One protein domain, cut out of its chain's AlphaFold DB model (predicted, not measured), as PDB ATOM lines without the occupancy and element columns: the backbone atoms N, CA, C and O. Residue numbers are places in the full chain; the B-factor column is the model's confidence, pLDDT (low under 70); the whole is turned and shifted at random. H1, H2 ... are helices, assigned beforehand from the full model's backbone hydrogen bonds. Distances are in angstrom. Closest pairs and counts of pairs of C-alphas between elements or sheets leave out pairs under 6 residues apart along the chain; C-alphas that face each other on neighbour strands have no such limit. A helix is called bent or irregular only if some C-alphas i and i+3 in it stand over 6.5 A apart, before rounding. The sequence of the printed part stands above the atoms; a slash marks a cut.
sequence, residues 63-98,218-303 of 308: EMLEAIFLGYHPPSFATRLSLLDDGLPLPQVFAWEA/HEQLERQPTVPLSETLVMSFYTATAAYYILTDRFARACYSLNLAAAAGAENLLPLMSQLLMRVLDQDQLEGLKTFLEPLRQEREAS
ATOM      1  N   GLU A  63      44.001 -50.464  13.457       61.47
ATOM      2  CA  GLU A  63      43.654 -50.837  12.075       61.47
ATOM      3  C   GLU A  63      42.298 -50.260  11.637       61.47
ATOM      4  O   GLU A  63      42.087 -49.965  10.461       61.47
ATOM      5  N   MET A  64      41.355 -50.095  12.571       63.12
ATOM      6  CA  MET A  64      40.049 -49.485  12.294       63.12
ATOM      7  C   MET A  64      40.130 -47.961  12.160       63.12
ATOM      8  O   MET A  64      39.455 -47.396  11.302       63.12
ATOM      9  N   LEU A  65      40.975 -47.301  12.954       63.22
ATOM     10  CA  LEU A  65      41.263 -45.871  12.817       63.22
ATOM     11  C   LEU A  65      42.068 -45.577  11.547       63.22
ATOM     12  O   LEU A  65      41.762 -44.611  10.860       63.22
ATOM     13  N   GLU A  66      43.016 -46.441  11.173       59.00
ATOM     14  CA  GLU A  66      43.710 -46.382   9.877       59.00
ATOM     15  C   GLU A  66      42.753 -46.596   8.690       59.00
ATOM     16  O   GLU A  66      42.975 -46.062   7.601       59.00
ATOM     17  N   ALA A  67      41.656 -47.337   8.899       54.72
ATOM     18  CA  ALA A  67      40.598 -47.508   7.907       54.72
ATOM     19  C   ALA A  67      39.667 -46.284   7.788       54.72
ATOM     20  O   ALA A  67      39.035 -46.111   6.744       54.72
ATOM     21  N   ILE A  68      39.593 -45.415   8.807       64.75
ATOM     22  CA  ILE A  68      38.939 -44.103   8.720       64.75
ATOM     23  C   ILE A  68      39.955 -43.153   8.081       64.75
ATOM     24  O   ILE A  68      40.831 -42.601   8.733       64.75
ATOM     25  N   PHE A  69      39.869 -43.030   6.759       58.19
ATOM     26  CA  PHE A  69      40.808 -42.280   5.925       58.19
ATOM     27  C   PHE A  69      41.131 -40.872   6.472       58.19
ATOM     28  O   PHE A  69      40.237 -40.204   6.983       58.19
ATOM     29  N   LEU A  70      42.384 -40.423   6.317       59.97
ATOM     30  CA  LEU A  70      42.890 -39.083   6.679       59.97
ATOM     31  C   LEU A  70      43.795 -38.507   5.565       59.97
ATOM     32  O   LEU A  70      44.927 -38.090   5.802       59.97
ATOM     33  N   GLY A  71      43.341 -38.577   4.314       58.25
ATOM     34  CA  GLY A  71      44.027 -38.033   3.138       58.25
ATOM     35  C   GLY A  71      43.094 -37.169   2.281       58.25
ATOM     36  O   GLY A  71      41.879 -37.351   2.275       58.25
ATOM     37  N   TYR A  72      43.642 -36.210   1.534       63.28
ATOM     38  CA  TYR A  72      42.852 -35.225   0.787       63.28
ATOM     39  C   TYR A  72      42.620 -35.640  -0.677       63.28
ATOM     40  O   TYR A  72      43.497 -35.468  -1.518       63.28
ATOM     41  N   HIS A  73      41.416 -36.131  -0.996       72.06
ATOM     42  CA  HIS A  73      40.939 -36.307  -2.381       72.06
ATOM     43  C   HIS A  73      39.463 -35.874  -2.538       72.06
ATOM     44  O   HIS A  73      38.579 -36.715  -2.730       72.06
ATOM     45  N   PRO A  74      39.146 -34.564  -2.462       76.19
ATOM     46  CA  PRO A  74      37.767 -34.074  -2.562       76.19
ATOM     47  C   PRO A  74      37.007 -34.507  -3.820       76.19
ATOM     48  O   PRO A  74      35.831 -34.840  -3.680       76.19
ATOM     49  N   PRO A  75      37.614 -34.552  -5.028       83.19
ATOM     50  CA  PRO A  75      36.903 -35.016  -6.221       83.19
ATOM     51  C   PRO A  75      36.387 -36.455  -6.083       83.19
ATOM     52  O   PRO A  75      35.254 -36.763  -6.465       83.19
ATOM     53  N   SER A  76      37.201 -37.326  -5.487       86.00
ATOM     54  CA  SER A  76      36.851 -38.722  -5.241       86.00
ATOM     55  C   SER A  76      35.740 -38.828  -4.201       86.00
ATOM     56  O   SER A  76      34.736 -39.499  -4.437       86.00
ATOM     57  N   PHE A  77      35.843 -38.086  -3.093       87.25
ATOM     58  CA  PHE A  77      34.767 -38.008  -2.100       87.25
ATOM     59  C   PHE A  77      33.452 -37.504  -2.702       87.25
ATOM     60  O   PHE A  77      32.421 -38.128  -2.476       87.25
ATOM     61  N   ALA A  78      33.472 -36.435  -3.502       88.44
ATOM     62  CA  ALA A  78      32.277 -35.897  -4.155       88.44
ATOM     63  C   ALA A  78      31.595 -36.948  -5.043       88.44
ATOM     64  O   ALA A  78      30.382 -37.152  -4.967       88.44
ATOM     65  N   THR A  79      32.394 -37.676  -5.830       89.56
ATOM     66  CA  THR A  79      31.910 -38.768  -6.684       89.56
ATOM     67  C   THR A  79      31.266 -39.872  -5.850       89.56
ATOM     68  O   THR A  79      30.165 -40.320  -6.163       89.56
ATOM     69  N   ARG A  80      31.902 -40.291  -4.753       90.44
ATOM     70  CA  ARG A  80      31.371 -41.351  -3.883       90.44
ATOM     71  C   ARG A  80      30.114 -40.919  -3.136       90.44
ATOM     72  O   ARG A  80      29.163 -41.689  -3.070       90.44
ATOM     73  N   LEU A  81      30.084 -39.694  -2.617       92.56
ATOM     74  CA  LEU A  81      28.924 -39.136  -1.922       92.56
ATOM     75  C   LEU A  81      27.717 -38.976  -2.854       92.56
ATOM     76  O   LEU A  81      26.591 -39.170  -2.410       92.56
ATOM     77  N   SER A  82      27.935 -38.740  -4.154       92.62
ATOM     78  CA  SER A  82      26.847 -38.695  -5.142       92.62
ATOM     79  C   SER A  82      26.067 -40.010  -5.283       92.62
ATOM     80  O   SER A  82      24.938 -39.998  -5.764       92.62
ATOM     81  N   LEU A  83      26.637 -41.134  -4.831       92.94
ATOM     82  CA  LEU A  83      26.005 -42.454  -4.880       92.94
ATOM     83  C   LEU A  83      25.074 -42.739  -3.689       92.94
ATOM     84  O   LEU A  83      24.383 -43.755  -3.713       92.94
ATOM     85  N   LEU A  84      25.077 -41.904  -2.644       90.56
ATOM     86  CA  LEU A  84      24.328 -42.161  -1.405       90.56
ATOM     87  C   LEU A  84      22.841 -41.786  -1.477       90.56
ATOM     88  O   LEU A  84      22.086 -42.233  -0.620       90.56
ATOM     89  N   ASP A  85      22.433 -40.975  -2.462       87.12
ATOM     90  CA  ASP A  85      21.059 -40.457  -2.623       87.12
ATOM     91  C   ASP A  85      20.448 -39.926  -1.303       87.12
ATOM     92  O   ASP A  85      19.291 -40.167  -0.964       87.12
ATOM     93  N   ASP A  86      21.258 -39.213  -0.512       91.25
ATOM     94  CA  ASP A  86      20.922 -38.760   0.847       91.25
ATOM     95  C   ASP A  86      20.257 -37.371   0.896       91.25
ATOM     96  O   ASP A  86      20.004 -36.825   1.977       91.25
ATOM     97  N   GLY A  87      19.987 -36.786  -0.276       90.06
ATOM     98  CA  GLY A  87      19.386 -35.461  -0.435       90.06
ATOM     99  C   GLY A  87      20.256 -34.300   0.056       90.06
ATOM    100  O   GLY A  87      19.759 -33.177   0.139       90.06
ATOM    101  N   LEU A  88      21.527 -34.542   0.397       92.62
ATOM    102  CA  LEU A  88      22.457 -33.501   0.825       92.62
ATOM    103  C   LEU A  88      23.231 -32.904  -0.358       92.62
ATOM    104  O   LEU A  88      23.512 -33.610  -1.333       92.62
ATOM    105  N   PRO A  89      23.645 -31.627  -0.253       92.44
ATOM    106  CA  PRO A  89      24.506 -30.993  -1.244       92.44
ATOM    107  C   PRO A  89      25.788 -31.803  -1.468       92.44
ATOM    108  O   PRO A  89      26.308 -32.469  -0.567       92.44
ATOM    109  N   LEU A  90      26.289 -31.779  -2.701       91.38
ATOM    110  CA  LEU A  90      27.553 -32.424  -3.034       91.38
ATOM    111  C   LEU A  90      28.720 -31.486  -2.717       91.38
ATOM    112  O   LEU A  90      28.615 -30.283  -2.972       91.38
ATOM    113  N   PRO A  91      29.847 -32.026  -2.230       89.25
ATOM    114  CA  PRO A  91      31.080 -31.272  -2.097       89.25
ATOM    115  C   PRO A  91      31.474 -30.558  -3.384       89.25
ATOM    116  O   PRO A  91      31.401 -31.128  -4.475       89.25
ATOM    117  N   GLN A  92      31.986 -29.340  -3.238       86.56
ATOM    118  CA  GLN A  92      32.716 -28.659  -4.301       86.56
ATOM    119  C   GLN A  92      34.210 -28.695  -4.005       86.56
ATOM    120  O   GLN A  92      34.632 -28.738  -2.851       86.56
ATOM    121  N   VAL A  93      35.015 -28.674  -5.063       81.94
ATOM    122  CA  VAL A  93      36.465 -28.530  -4.938       81.94
ATOM    123  C   VAL A  93      36.776 -27.046  -4.803       81.94
ATOM    124  O   VAL A  93      36.409 -26.255  -5.670       81.94
ATOM    125  N   PHE A  94      37.471 -26.676  -3.737       83.62
ATOM    126  CA  PHE A  94      37.943 -25.318  -3.500       83.62
ATOM    127  C   PHE A  94      39.373 -25.355  -2.957       83.62
ATOM    128  O   PHE A  94      39.847 -26.385  -2.476       83.62
ATOM    129  N   ALA A  95      40.063 -24.227  -3.082       84.88
ATOM    130  CA  ALA A  95      41.354 -23.993  -2.456       84.88
ATOM    131  C   ALA A  95      41.165 -22.962  -1.348       84.88
ATOM    132  O   ALA A  95      40.379 -22.028  -1.510       84.88
ATOM    133  N   TRP A  96      41.883 -23.141  -0.251       88.56
ATOM    134  CA  TRP A  96      41.969 -22.179   0.836       88.56
ATOM    135  C   TRP A  96      43.398 -21.669   0.952       88.56
ATOM    136  O   TRP A  96      44.339 -22.263   0.417       88.56
ATOM    137  N   GLU A  97      43.540 -20.535   1.616       86.44
ATOM    138  CA  GLU A  97      44.827 -19.916   1.884       86.44
ATOM    139  C   GLU A  97      45.224 -20.178   3.336       86.44
ATOM    140  O   GLU A  97      44.368 -20.401   4.198       86.44
ATOM    141  N   ALA A  98      46.533 -20.129   3.600       79.56
ATOM    142  CA  ALA A  98      47.023 -20.048   4.968       79.56
ATOM    143  C   ALA A  98      46.351 -18.864   5.669       79.56
ATOM    144  O   ALA A  98      46.038 -17.856   5.027       79.56
ATOM    145  N   HIS A 218      30.830 -24.108   0.569       89.44
ATOM    146  CA  HIS A 218      30.493 -23.256  -0.574       89.44
ATOM    147  C   HIS A 218      29.101 -22.621  -0.438       89.44
ATOM    148  O   HIS A 218      28.929 -21.453  -0.776       89.44
ATOM    149  N   GLU A 219      28.129 -23.334   0.141       91.56
ATOM    150  CA  GLU A 219      26.805 -22.773   0.405       91.56
ATOM    151  C   GLU A 219      26.901 -21.614   1.412       91.56
ATOM    152  O   GLU A 219      26.167 -20.633   1.307       91.56
ATOM    153  N   GLN A 220      27.794 -21.688   2.399       90.06
ATOM    154  CA  GLN A 220      27.990 -20.592   3.352       90.06
ATOM    155  C   GLN A 220      28.608 -19.365   2.668       90.06
ATOM    156  O   GLN A 220      28.156 -18.239   2.889       90.06
ATOM    157  N   LEU A 221      29.583 -19.594   1.785       87.25
ATOM    158  CA  LEU A 221      30.306 -18.548   1.060       87.25
ATOM    159  C   LEU A 221      29.446 -17.833   0.011       87.25
ATOM    160  O   LEU A 221      29.624 -16.638  -0.198       87.25
ATOM    161  N   GLU A 222      28.462 -18.497  -0.604       85.44
ATOM    162  CA  GLU A 222      27.528 -17.844  -1.542       85.44
ATOM    163  C   GLU A 222      26.799 -16.642  -0.924       85.44
ATOM    164  O   GLU A 222      26.480 -15.673  -1.614       85.44
ATOM    165  N   ARG A 223      26.533 -16.686   0.386       79.81
ATOM    166  CA  ARG A 223      25.898 -15.578   1.111       79.81
ATOM    167  C   ARG A 223      26.887 -14.495   1.527       79.81
ATOM    168  O   ARG A 223      26.459 -13.391   1.856       79.81
ATOM    169  N   GLN A 224      28.176 -14.815   1.551       79.38
ATOM    170  CA  GLN A 224      29.240 -13.968   2.081       79.38
ATOM    171  C   GLN A 224      30.496 -14.080   1.203       79.38
ATOM    172  O   GLN A 224      31.545 -14.534   1.657       79.38
ATOM    173  N   PRO A 225      30.412 -13.653  -0.072       73.25
ATOM    174  CA  PRO A 225      31.449 -13.912  -1.074       73.25
ATOM    175  C   PRO A 225      32.770 -13.178  -0.804       73.25
ATOM    176  O   PRO A 225      33.748 -13.385  -1.513       73.25
ATOM    177  N   THR A 226      32.792 -12.282   0.183       74.38
ATOM    178  CA  THR A 226      33.963 -11.493   0.574       74.38
ATOM    179  C   THR A 226      34.754 -12.110   1.720       74.38
ATOM    180  O   THR A 226      35.807 -11.575   2.055       74.38
ATOM    181  N   VAL A 227      34.258 -13.185   2.345       77.56
ATOM    182  CA  VAL A 227      34.976 -13.848   3.437       77.56
ATOM    183  C   VAL A 227      36.141 -14.645   2.843       77.56
ATOM    184  O   VAL A 227      35.904 -15.512   1.996       77.56
ATOM    185  N   PRO A 228      37.396 -14.359   3.237       79.00
ATOM    186  CA  PRO A 228      38.539 -15.130   2.777       79.00
ATOM    187  C   PRO A 228      38.448 -16.560   3.309       79.00
ATOM    188  O   PRO A 228      38.132 -16.789   4.478       79.00
ATOM    189  N   LEU A 229      38.729 -17.531   2.442       86.25
ATOM    190  CA  LEU A 229      38.727 -18.934   2.826       86.25
ATOM    191  C   LEU A 229      40.062 -19.285   3.481       86.25
ATOM    192  O   LEU A 229      41.043 -19.541   2.786       86.25
ATOM    193  N   SER A 230      40.081 -19.262   4.809       87.75
ATOM    194  CA  SER A 230      41.264 -19.547   5.618       87.75
ATOM    195  C   SER A 230      41.283 -20.997   6.118       87.75
ATOM    196  O   SER A 230      40.227 -21.630   6.232       87.75
ATOM    197  N   GLU A 231      42.465 -21.521   6.446       89.06
ATOM    198  CA  GLU A 231      42.643 -22.840   7.077       89.06
ATOM    199  C   GLU A 231      41.779 -22.992   8.334       89.06
ATOM    200  O   GLU A 231      40.971 -23.922   8.418       89.06
ATOM    201  N   THR A 232      41.848 -22.026   9.256       86.38
ATOM    202  CA  THR A 232      41.064 -22.031  10.498       86.38
ATOM    203  C   THR A 232      39.554 -22.080  10.221       86.38
ATOM    204  O   THR A 232      38.808 -22.788  10.912       86.38
ATOM    205  N   LEU A 233      39.075 -21.353   9.205       89.62
ATOM    206  CA  LEU A 233      37.661 -21.338   8.826       89.62
ATOM    207  C   LEU A 233      37.207 -22.699   8.283       89.62
ATOM    208  O   LEU A 233      36.171 -23.217   8.709       89.62
ATOM    209  N   VAL A 234      37.986 -23.277   7.361       91.81
ATOM    210  CA  VAL A 234      37.726 -24.599   6.770       91.81
ATOM    211  C   VAL A 234      37.726 -25.664   7.862       91.81
ATOM    212  O   VAL A 234      36.758 -26.416   7.987       91.81
ATOM    213  N   MET A 235      38.762 -25.682   8.701       91.38
ATOM    214  CA  MET A 235      38.873 -26.585   9.842       91.38
ATOM    215  C   MET A 235      37.646 -26.487  10.755       91.38
ATOM    216  O   MET A 235      37.033 -27.506  11.082       91.38
ATOM    217  N   SER A 236      37.266 -25.272  11.153       90.38
ATOM    218  CA  SER A 236      36.153 -25.053  12.083       90.38
ATOM    219  C   SER A 236      34.826 -25.522  11.499       90.38
ATOM    220  O   SER A 236      34.058 -26.196  12.187       90.38
ATOM    221  N   PHE A 237      34.571 -25.222  10.221       94.50
ATOM    222  CA  PHE A 237      33.373 -25.680   9.522       94.50
ATOM    223  C   PHE A 237      33.286 -27.206   9.489       94.50
ATOM    224  O   PHE A 237      32.276 -27.782   9.898       94.50
ATOM    225  N   TYR A 238      34.349 -27.865   9.025       94.50
ATOM    226  CA  TYR A 238      34.333 -29.309   8.819       94.50
ATOM    227  C   TYR A 238      34.439 -30.113  10.116       94.50
ATOM    228  O   TYR A 238      33.954 -31.241  10.180       94.50
ATOM    229  N   THR A 239      34.961 -29.522  11.188       93.06
ATOM    230  CA  THR A 239      34.838 -30.088  12.538       93.06
ATOM    231  C   THR A 239      33.381 -30.065  13.008       93.06
ATOM    232  O   THR A 239      32.870 -31.075  13.498       93.06
ATOM    233  N   ALA A 240      32.684 -28.943  12.805       94.19
ATOM    234  CA  ALA A 240      31.286 -28.788  13.200       94.19
ATOM    235  C   ALA A 240      30.371 -29.769  12.446       94.19
ATOM    236  O   ALA A 240      29.534 -30.447  13.048       94.19
ATOM    237  N   THR A 241      30.547 -29.890  11.126       96.69
ATOM    238  CA  THR A 241      29.754 -30.818  10.310       96.69
ATOM    239  C   THR A 241      30.122 -32.278  10.564       96.69
ATOM    240  O   THR A 241      29.221 -33.114  10.586       96.69
ATOM    241  N   ALA A 242      31.390 -32.603  10.852       95.12
ATOM    242  CA  ALA A 242      31.778 -33.948  11.283       95.12
ATOM    243  C   ALA A 242      31.007 -34.380  12.537       95.12
ATOM    244  O   ALA A 242      30.388 -35.444  12.530       95.12
ATOM    245  N   ALA A 243      30.985 -33.535  13.575       94.50
ATOM    246  CA  ALA A 243      30.235 -33.804  14.800       94.50
ATOM    247  C   ALA A 243      28.744 -34.033  14.502       94.50
ATOM    248  O   ALA A 243      28.172 -35.044  14.907       94.50
ATOM    249  N   TYR A 244      28.124 -33.155  13.710       96.69
ATOM    250  CA  TYR A 244      26.725 -33.308  13.306       96.69
ATOM    251  C   TYR A 244      26.449 -34.634  12.590       96.69
ATOM    252  O   TYR A 244      25.485 -35.333  12.911       96.69
ATOM    253  N   TYR A 245      27.292 -35.013  11.633       96.81
ATOM    254  CA  TYR A 245      27.108 -36.243  10.873       96.81
ATOM    255  C   TYR A 245      27.320 -37.507  11.709       96.81
ATOM    256  O   TYR A 245      26.637 -38.498  11.469       96.81
ATOM    257  N   ILE A 246      28.203 -37.476  12.711       94.81
ATOM    258  CA  ILE A 246      28.367 -38.580  13.670       94.81
ATOM    259  C   ILE A 246      27.097 -38.753  14.509       94.81
ATOM    260  O   ILE A 246      26.579 -39.864  14.640       94.81
ATOM    261  N   LEU A 247      26.564 -37.650  15.043       94.31
ATOM    262  CA  LEU A 247      25.360 -37.675  15.879       94.31
ATOM    263  C   LEU A 247      24.110 -38.077  15.085       94.31
ATOM    264  O   LEU A 247      23.197 -38.675  15.643       94.31
ATOM    265  N   THR A 248      24.082 -37.804  13.779       94.31
ATOM    266  CA  THR A 248      22.953 -38.120  12.885       94.31
ATOM    267  C   THR A 248      23.150 -39.382  12.039       94.31
ATOM    268  O   THR A 248      22.414 -39.588  11.074       94.31
ATOM    269  N   ASP A 249      24.130 -40.225  12.384       94.75
ATOM    270  CA  ASP A 249      24.421 -41.512  11.729       94.75
ATOM    271  C   ASP A 249      24.735 -41.415  10.221       94.75
ATOM    272  O   ASP A 249      24.600 -42.372   9.458       94.75
ATOM    273  N   ARG A 250      25.221 -40.256   9.760       95.06
ATOM    274  CA  ARG A 250      25.647 -40.019   8.370       95.06
ATOM    275  C   ARG A 250      27.146 -40.272   8.210       95.06
ATOM    276  O   ARG A 250      27.912 -39.390   7.825       95.06
ATOM    277  N   PHE A 251      27.580 -41.495   8.500       93.69
ATOM    278  CA  PHE A 251      29.000 -41.841   8.670       93.69
ATOM    279  C   PHE A 251      29.900 -41.521   7.468       93.69
ATOM    280  O   PHE A 251      31.004 -41.016   7.644       93.69
ATOM    281  N   ALA A 252      29.427 -41.732   6.236       93.19
ATOM    282  CA  ALA A 252      30.191 -41.387   5.035       93.19
ATOM    283  C   ALA A 252      30.475 -39.873   4.927       93.19
ATOM    284  O   ALA A 252      31.573 -39.461   4.546       93.19
ATOM    285  N   ARG A 253      29.499 -39.041   5.316       94.81
ATOM    286  CA  ARG A 253      29.620 -37.576   5.366       94.81
ATOM    287  C   ARG A 253      30.509 -37.123   6.528       94.81
ATOM    288  O   ARG A 253      31.285 -36.178   6.370       94.81
ATOM    289  N   ALA A 254      30.458 -37.829   7.660       94.56
ATOM    290  CA  ALA A 254      31.377 -37.608   8.774       94.56
ATOM    291  C   ALA A 254      32.834 -37.854   8.352       94.56
ATOM    292  O   ALA A 254      33.674 -36.987   8.568       94.56
ATOM    293  N   CYS A 255      33.122 -38.971   7.670       91.81
ATOM    294  CA  CYS A 255      34.459 -39.255   7.140       91.81
ATOM    295  C   CYS A 255      34.955 -38.150   6.204       91.81
ATOM    296  O   CYS A 255      36.078 -37.680   6.360       91.81
ATOM    297  N   TYR A 256      34.125 -37.711   5.254       92.62
ATOM    298  CA  TYR A 256      34.474 -36.599   4.363       92.62
ATOM    299  C   TYR A 256      34.850 -35.332   5.146       92.62
ATOM    300  O   TYR A 256      35.903 -34.743   4.903       92.62
ATOM    301  N   SER A 257      34.032 -34.963   6.133       94.00
ATOM    302  CA  SER A 257      34.257 -33.765   6.946       94.00
ATOM    303  C   SER A 257      35.544 -33.877   7.773       94.00
ATOM    304  O   SER A 257      36.366 -32.967   7.763       94.00
ATOM    305  N   LEU A 258      35.801 -35.031   8.397       91.50
ATOM    306  CA  LEU A 258      37.049 -35.280   9.131       91.50
ATOM    307  C   LEU A 258      38.288 -35.174   8.229       91.50
ATOM    308  O   LEU A 258      39.294 -34.606   8.639       91.50
ATOM    309  N   ASN A 259      38.215 -35.656   6.984       89.81
ATOM    310  CA  ASN A 259      39.328 -35.546   6.035       89.81
ATOM    311  C   ASN A 259      39.615 -34.102   5.630       89.81
ATOM    312  O   ASN A 259      40.777 -33.730   5.482       89.81
ATOM    313  N   LEU A 260      38.574 -33.285   5.456       90.88
ATOM    314  CA  LEU A 260      38.760 -31.868   5.164       90.88
ATOM    315  C   LEU A 260      39.290 -31.086   6.358       90.88
ATOM    316  O   LEU A 260      40.181 -30.262   6.173       90.88
ATOM    317  N   ALA A 261      38.811 -31.378   7.566       90.31
ATOM    318  CA  ALA A 261      39.370 -30.788   8.775       90.31
ATOM    319  C   ALA A 261      40.861 -31.146   8.923       90.31
ATOM    320  O   ALA A 261      41.680 -30.259   9.148       90.31
ATOM    321  N   ALA A 262      41.234 -32.413   8.704       87.00
ATOM    322  CA  ALA A 262      42.629 -32.859   8.754       87.00
ATOM    323  C   ALA A 262      43.497 -32.160   7.695       87.00
ATOM    324  O   ALA A 262      44.597 -31.703   7.994       87.00
ATOM    325  N   ALA A 263      42.996 -32.041   6.461       86.56
ATOM    326  CA  ALA A 263      43.703 -31.364   5.375       86.56
ATOM    327  C   ALA A 263      43.908 -29.864   5.637       86.56
ATOM    328  O   ALA A 263      44.885 -29.294   5.160       86.56
ATOM    329  N   ALA A 264      43.002 -29.242   6.393       87.75
ATOM    330  CA  ALA A 264      43.100 -27.856   6.834       87.75
ATOM    331  C   ALA A 264      43.938 -27.672   8.118       87.75
ATOM    332  O   ALA A 264      43.971 -26.571   8.653       87.75
ATOM    333  N   GLY A 265      44.605 -28.722   8.614       83.69
ATOM    334  CA  GLY A 265      45.528 -28.627   9.751       83.69
ATOM    335  C   GLY A 265      44.930 -28.955  11.122       83.69
ATOM    336  O   GLY A 265      45.556 -28.652  12.135       83.69
ATOM    337  N   ALA A 266      43.753 -29.587  11.195       82.56
ATOM    338  CA  ALA A 266      43.210 -30.049  12.474       82.56
ATOM    339  C   ALA A 266      44.082 -31.162  13.076       82.56
ATOM    340  O   ALA A 266      44.128 -32.278  12.552       82.56
ATOM    341  N   GLU A 267      44.748 -30.886  14.198       70.44
ATOM    342  CA  GLU A 267      45.736 -31.810  14.773       70.44
ATOM    343  C   GLU A 267      45.122 -32.878  15.690       70.44
ATOM    344  O   GLU A 267      45.714 -33.939  15.888       70.44
ATOM    345  N   ASN A 268      43.917 -32.653  16.225       74.12
ATOM    346  CA  ASN A 268      43.293 -33.572  17.180       74.12
ATOM    347  C   ASN A 268      41.858 -33.949  16.815       74.12
ATOM    348  O   ASN A 268      40.879 -33.648  17.502       74.12
ATOM    349  N   LEU A 269      41.739 -34.683  15.722       83.69
ATOM    350  CA  LEU A 269      40.474 -35.296  15.338       83.69
ATOM    351  C   LEU A 269      40.234 -36.641  16.023       83.69
ATOM    352  O   LEU A 269      39.143 -37.196  15.893       83.69
ATOM    353  N   LEU A 270      41.219 -37.163  16.766       81.94
ATOM    354  CA  LEU A 270      41.182 -38.505  17.342       81.94
ATOM    355  C   LEU A 270      39.891 -38.796  18.111       81.94
ATOM    356  O   LEU A 270      39.306 -39.861  17.883       81.94
ATOM    357  N   PRO A 271      39.377 -37.911  18.982       82.69
ATOM    358  CA  PRO A 271      38.240 -38.317  19.774       82.69
ATOM    359  C   PRO A 271      36.908 -38.135  19.011       82.69
ATOM    360  O   PRO A 271      35.985 -38.901  19.267       82.69
ATOM    361  N   LEU A 272      36.835 -37.307  17.954       87.56
ATOM    362  CA  LEU A 272      35.731 -37.359  16.973       87.56
ATOM    363  C   LEU A 272      35.782 -38.631  16.116       87.56
ATOM    364  O   LEU A 272      34.760 -39.284  15.921       87.56
ATOM    365  N   MET A 273      36.965 -39.026  15.634       87.44
ATOM    366  CA  MET A 273      37.150 -40.294  14.915       87.44
ATOM    367  C   MET A 273      36.747 -41.488  15.784       87.44
ATOM    368  O   MET A 273      36.130 -42.438  15.307       87.44
ATOM    369  N   SER A 274      37.049 -41.416  17.077       83.75
ATOM    370  CA  SER A 274      36.667 -42.450  18.030       83.75
ATOM    371  C   SER A 274      35.157 -42.495  18.257       83.75
ATOM    372  O   SER A 274      34.575 -43.578  18.278       83.75
ATOM    373  N   GLN A 275      34.497 -41.336  18.374       87.81
ATOM    374  CA  GLN A 275      33.032 -41.264  18.438       87.81
ATOM    375  C   GLN A 275      32.379 -41.836  17.175       87.81
ATOM    376  O   GLN A 275      31.443 -42.627  17.284       87.81
ATOM    377  N   LEU A 276      32.898 -41.493  15.992       90.50
ATOM    378  CA  LEU A 276      32.459 -42.068  14.722       90.50
ATOM    379  C   LEU A 276      32.538 -43.596  14.761       90.50
ATOM    380  O   LEU A 276      31.554 -44.268  14.464       90.50
ATOM    381  N   LEU A 277      33.685 -44.148  15.156       87.19
ATOM    382  CA  LEU A 277      33.885 -45.592  15.176       87.19
ATOM    383  C   LEU A 277      32.964 -46.292  16.180       87.19
ATOM    384  O   LEU A 277      32.358 -47.304  15.839       87.19
ATOM    385  N   MET A 278      32.794 -45.730  17.381       85.75
ATOM    386  CA  MET A 278      31.842 -46.260  18.363       85.75
ATOM    387  C   MET A 278      30.421 -46.307  17.795       85.75
ATOM    388  O   MET A 278      29.756 -47.330  17.912       85.75
ATOM    389  N   ARG A 279      29.974 -45.235  17.131       88.75
ATOM    390  CA  ARG A 279      28.637 -45.168  16.519       88.75
ATOM    391  C   ARG A 279      28.467 -46.163  15.378       88.75
ATOM    392  O   ARG A 279      27.443 -46.831  15.294       88.75
ATOM    393  N   VAL A 280      29.480 -46.295  14.528       89.94
ATOM    394  CA  VAL A 280      29.491 -47.251  13.412       89.94
ATOM    395  C   VAL A 280      29.386 -48.692  13.914       89.94
ATOM    396  O   VAL A 280      28.653 -49.483  13.321       89.94
ATOM    397  N   LEU A 281      30.098 -49.031  14.994       87.06
ATOM    398  CA  LEU A 281      30.038 -50.352  15.622       87.06
ATOM    399  C   LEU A 281      28.680 -50.600  16.286       87.06
ATOM    400  O   LEU A 281      28.082 -51.648  16.061       87.06
ATOM    401  N   ASP A 282      28.163 -49.626  17.037       87.62
ATOM    402  CA  ASP A 282      26.871 -49.738  17.724       87.62
ATOM    403  C   ASP A 282      25.693 -49.917  16.745       87.62
ATOM    404  O   ASP A 282      24.699 -50.555  17.087       87.62
ATOM    405  N   GLN A 283      25.811 -49.389  15.522       89.25
ATOM    406  CA  GLN A 283      24.799 -49.489  14.460       89.25
ATOM    407  C   GLN A 283      25.045 -50.640  13.465       89.25
ATOM    408  O   GLN A 283      24.338 -50.739  12.457       89.25
ATOM    409  N   ASP A 284      26.063 -51.478  13.693       88.88
ATOM    410  CA  ASP A 284      26.478 -52.556  12.779       88.88
ATOM    411  C   ASP A 284      26.715 -52.066  11.327       88.88
ATOM    412  O   ASP A 284      26.407 -52.733  10.340       88.88
ATOM    413  N   GLN A 285      27.249 -50.846  11.173       90.38
ATOM    414  CA  GLN A 285      27.492 -50.196   9.873       90.38
ATOM    415  C   GLN A 285      28.949 -50.297   9.401       90.38
ATOM    416  O   GLN A 285      29.323 -49.689   8.394       90.38
ATOM    417  N   LEU A 286      29.795 -51.061  10.101       87.38
ATOM    418  CA  LEU A 286      31.231 -51.122   9.820       87.38
ATOM    419  C   LEU A 286      31.535 -51.593   8.392       87.38
ATOM    420  O   LEU A 286      32.355 -50.986   7.703       87.38
ATOM    421  N   GLU A 287      30.873 -52.650   7.923       86.38
ATOM    422  CA  GLU A 287      31.086 -53.170   6.565       86.38
ATOM    423  C   GLU A 287      30.540 -52.229   5.482       86.38
ATOM    424  O   GLU A 287      31.156 -52.076   4.421       86.38
ATOM    425  N   GLY A 288      29.438 -51.527   5.764       89.38
ATOM    426  CA  GLY A 288      28.906 -50.484   4.885       89.38
ATOM    427  C   GLY A 288      29.898 -49.331   4.717       89.38
ATOM    428  O   GLY A 288      30.218 -48.938   3.592       89.38
ATOM    429  N   LEU A 289      30.461 -48.849   5.829       89.06
ATOM    430  CA  LEU A 289      31.459 -47.783   5.812       89.06
ATOM    431  C   LEU A 289      32.754 -48.215   5.109       89.06
ATOM    432  O   LEU A 289      33.277 -47.466   4.285       89.06
ATOM    433  N   LYS A 290      33.245 -49.436   5.353       85.88
ATOM    434  CA  LYS A 290      34.409 -49.990   4.634       85.88
ATOM    435  C   LYS A 290      34.170 -50.043   3.129       85.88
ATOM    436  O   LYS A 290      35.003 -49.576   2.362       85.88
ATOM    437  N   THR A 291      33.014 -50.551   2.704       88.50
ATOM    438  CA  THR A 291      32.641 -50.620   1.282       88.50
ATOM    439  C   THR A 291      32.600 -49.231   0.642       88.50
ATOM    440  O   THR A 291      32.994 -49.053  -0.514       88.50
ATOM    441  N   PHE A 292      32.146 -48.225   1.393       89.25
ATOM    442  CA  PHE A 292      32.162 -46.840   0.940       89.25
ATOM    443  C   PHE A 292      33.594 -46.319   0.735       89.25
ATOM    444  O   PHE A 292      33.868 -45.762  -0.335       89.25
ATOM    445  N   LEU A 293      34.480 -46.536   1.715       86.88
ATOM    446  CA  LEU A 293      35.849 -46.006   1.767       86.88
ATOM    447  C   LEU A 293      36.859 -46.767   0.894       86.88
ATOM    448  O   LEU A 293      37.847 -46.174   0.470       86.88
ATOM    449  N   GLU A 294      36.624 -48.046   0.594       86.50
ATOM    450  CA  GLU A 294      37.588 -48.910  -0.103       86.50
ATOM    451  C   GLU A 294      38.117 -48.313  -1.422       86.50
ATOM    452  O   GLU A 294      39.336 -48.283  -1.603       86.50
ATOM    453  N   PRO A 295      37.280 -47.760  -2.324       86.69
ATOM    454  CA  PRO A 295      37.793 -47.169  -3.561       86.69
ATOM    455  C   PRO A 295      38.664 -45.932  -3.320       86.69
ATOM    456  O   PRO A 295      39.651 -45.738  -4.018       86.69
ATOM    457  N   LEU A 296      38.354 -45.132  -2.291       84.94
ATOM    458  CA  LEU A 296      39.157 -43.959  -1.924       84.94
ATOM    459  C   LEU A 296      40.551 -44.375  -1.438       84.94
ATOM    460  O   LEU A 296      41.544 -43.712  -1.735       84.94
ATOM    461  N   ARG A 297      40.632 -45.498  -0.713       81.56
ATOM    462  CA  ARG A 297      41.907 -46.070  -0.272       81.56
ATOM    463  C   ARG A 297      42.744 -46.545  -1.460       81.56
ATOM    464  O   ARG A 297      43.912 -46.179  -1.548       81.56
ATOM    465  N   GLN A 298      42.138 -47.291  -2.382       83.56
ATOM    466  CA  GLN A 298      42.816 -47.798  -3.581       83.56
ATOM    467  C   GLN A 298      43.349 -46.661  -4.465       83.56
ATOM    468  O   GLN A 298      44.474 -46.734  -4.955       83.56
ATOM    469  N   GLU A 299      42.575 -45.586  -4.632       80.94
ATOM    470  CA  GLU A 299      43.003 -44.401  -5.385       80.94
ATOM    471  C   GLU A 299      44.220 -43.711  -4.749       80.94
ATOM    472  O   GLU A 299      45.160 -43.341  -5.458       80.94
ATOM    473  N   ARG A 300      44.253 -43.585  -3.415       76.75
ATOM    474  CA  ARG A 300      45.416 -43.026  -2.706       76.75
ATOM    475  C   ARG A 300      46.659 -43.889  -2.884       76.75
ATOM    476  O   ARG A 300      47.718 -43.355  -3.200       76.75
ATOM    477  N   GLU A 301      46.540 -45.199  -2.686       78.44
ATOM    478  CA  GLU A 301      47.660 -46.138  -2.837       78.44
ATOM    479  C   GLU A 301      48.247 -46.086  -4.256       78.44
ATOM    480  O   GLU A 301      49.467 -46.029  -4.419       78.44
ATOM    481  N   ALA A 302      47.386 -46.002  -5.276       78.62
ATOM    482  CA  ALA A 302      47.812 -45.824  -6.660       78.62
ATOM    483  C   ALA A 302      48.579 -44.505  -6.863       78.62
ATOM    484  O   ALA A 302      49.661 -44.516  -7.449       78.62
ATOM    485  N   SER A 303      48.081 -43.390  -6.312       73.00
ATOM    486  CA  SER A 303      48.727 -42.072  -6.443       73.00
ATOM    487  C   SER A 303      50.131 -42.005  -5.827       73.00
ATOM    488  O   SER A 303      50.978 -41.252  -6.299       73.00
TER     489      SER A 303
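This is residues 63 to 98 and 218 to 303 of the 308 residues of an uncharacterized protein of Candidatus Melainabacteria bacterium HGW-Melainabacteria-1 (UniProt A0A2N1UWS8). Three helices, H4, H5 and H6, run up and down in a bundle, with H5 in the middle of the domain and H2 and H7 on its other sides. Short H1 packs on H6; H3 lies far from the middle, and residues 222 to 227, of which 222 belongs to H3, stick out. The 122 printed residues hold seven named helices, H1 to H7 in order, and no named strand; the class is all helix. The whole is compact, with a radius of gyration of the C-alphas of 14.1 A and spans of 43 by 30 by 29 A.

H1, residues 63 to 67, touches H6, residues 270 to 282, with residues 273 to 277 of H6 alone; the closest C-alphas are those of Leu 65 and Met 273, 7.2 A apart. H2, residues 74 to 81, only just touches H5, residues 251 to 263, with 3 pairs of C-alphas within 8 A; the closest are Phe 77 and Tyr 256, 6.6 A apart, and the tilt is shallow at 7 degrees, opposite ways. H3, residues 218 to 222, touches no helix. H4, residues 231 to 247, and H5 form a helical hairpin at a shallow tilt of 20 degrees; their closest C-alphas, Met 235 and Ala 261, are 4.4 A apart. H5 and H6 form another at 12 degrees, with C-alphas 251 and 276 closest at 7.0 A. H4 touches H6 with residues 242 to 246 alone, the same way at a shallow tilt of 22 degrees; C-alphas 246 and 276 are closest at 5.5 A. H7, residues 286 to 303, only just touches H5, the hub, with 3 pairs of C-alphas within 8 A; C-alphas 252 and 289 are closest at 6.6 A. H4 and H7 are apart. Every O i to N i+4 pair is within hydrogen-bond range in H1 to H6; in H7, 12 of 14 are.

H1 begins at C-alpha 63, (43.654, -50.837, 12.075). From first to last C-alpha, H1 measures 6.1 A, H2 10.2 A, H3 6.2 A, H4 24.4 A, H5 18.4 A, H6 18.2 A and H7 25.5 A. H7 has a kink of 41 degrees near residue 293 and is irregular: C-alphas 292 and 295 are 7.2 A apart. It ends at C-alpha 303, (48.727, -42.072, -6.443).

The C-alphas farthest apart, Thr 226 and Asp 284, are 43.5 A apart. Residues 99 to 217 are not printed; C-alphas 98 and 218 are 17.7 A apart across the cut. Of the links printed whole, none is long. Residues 63 to 72 have pLDDT under 70.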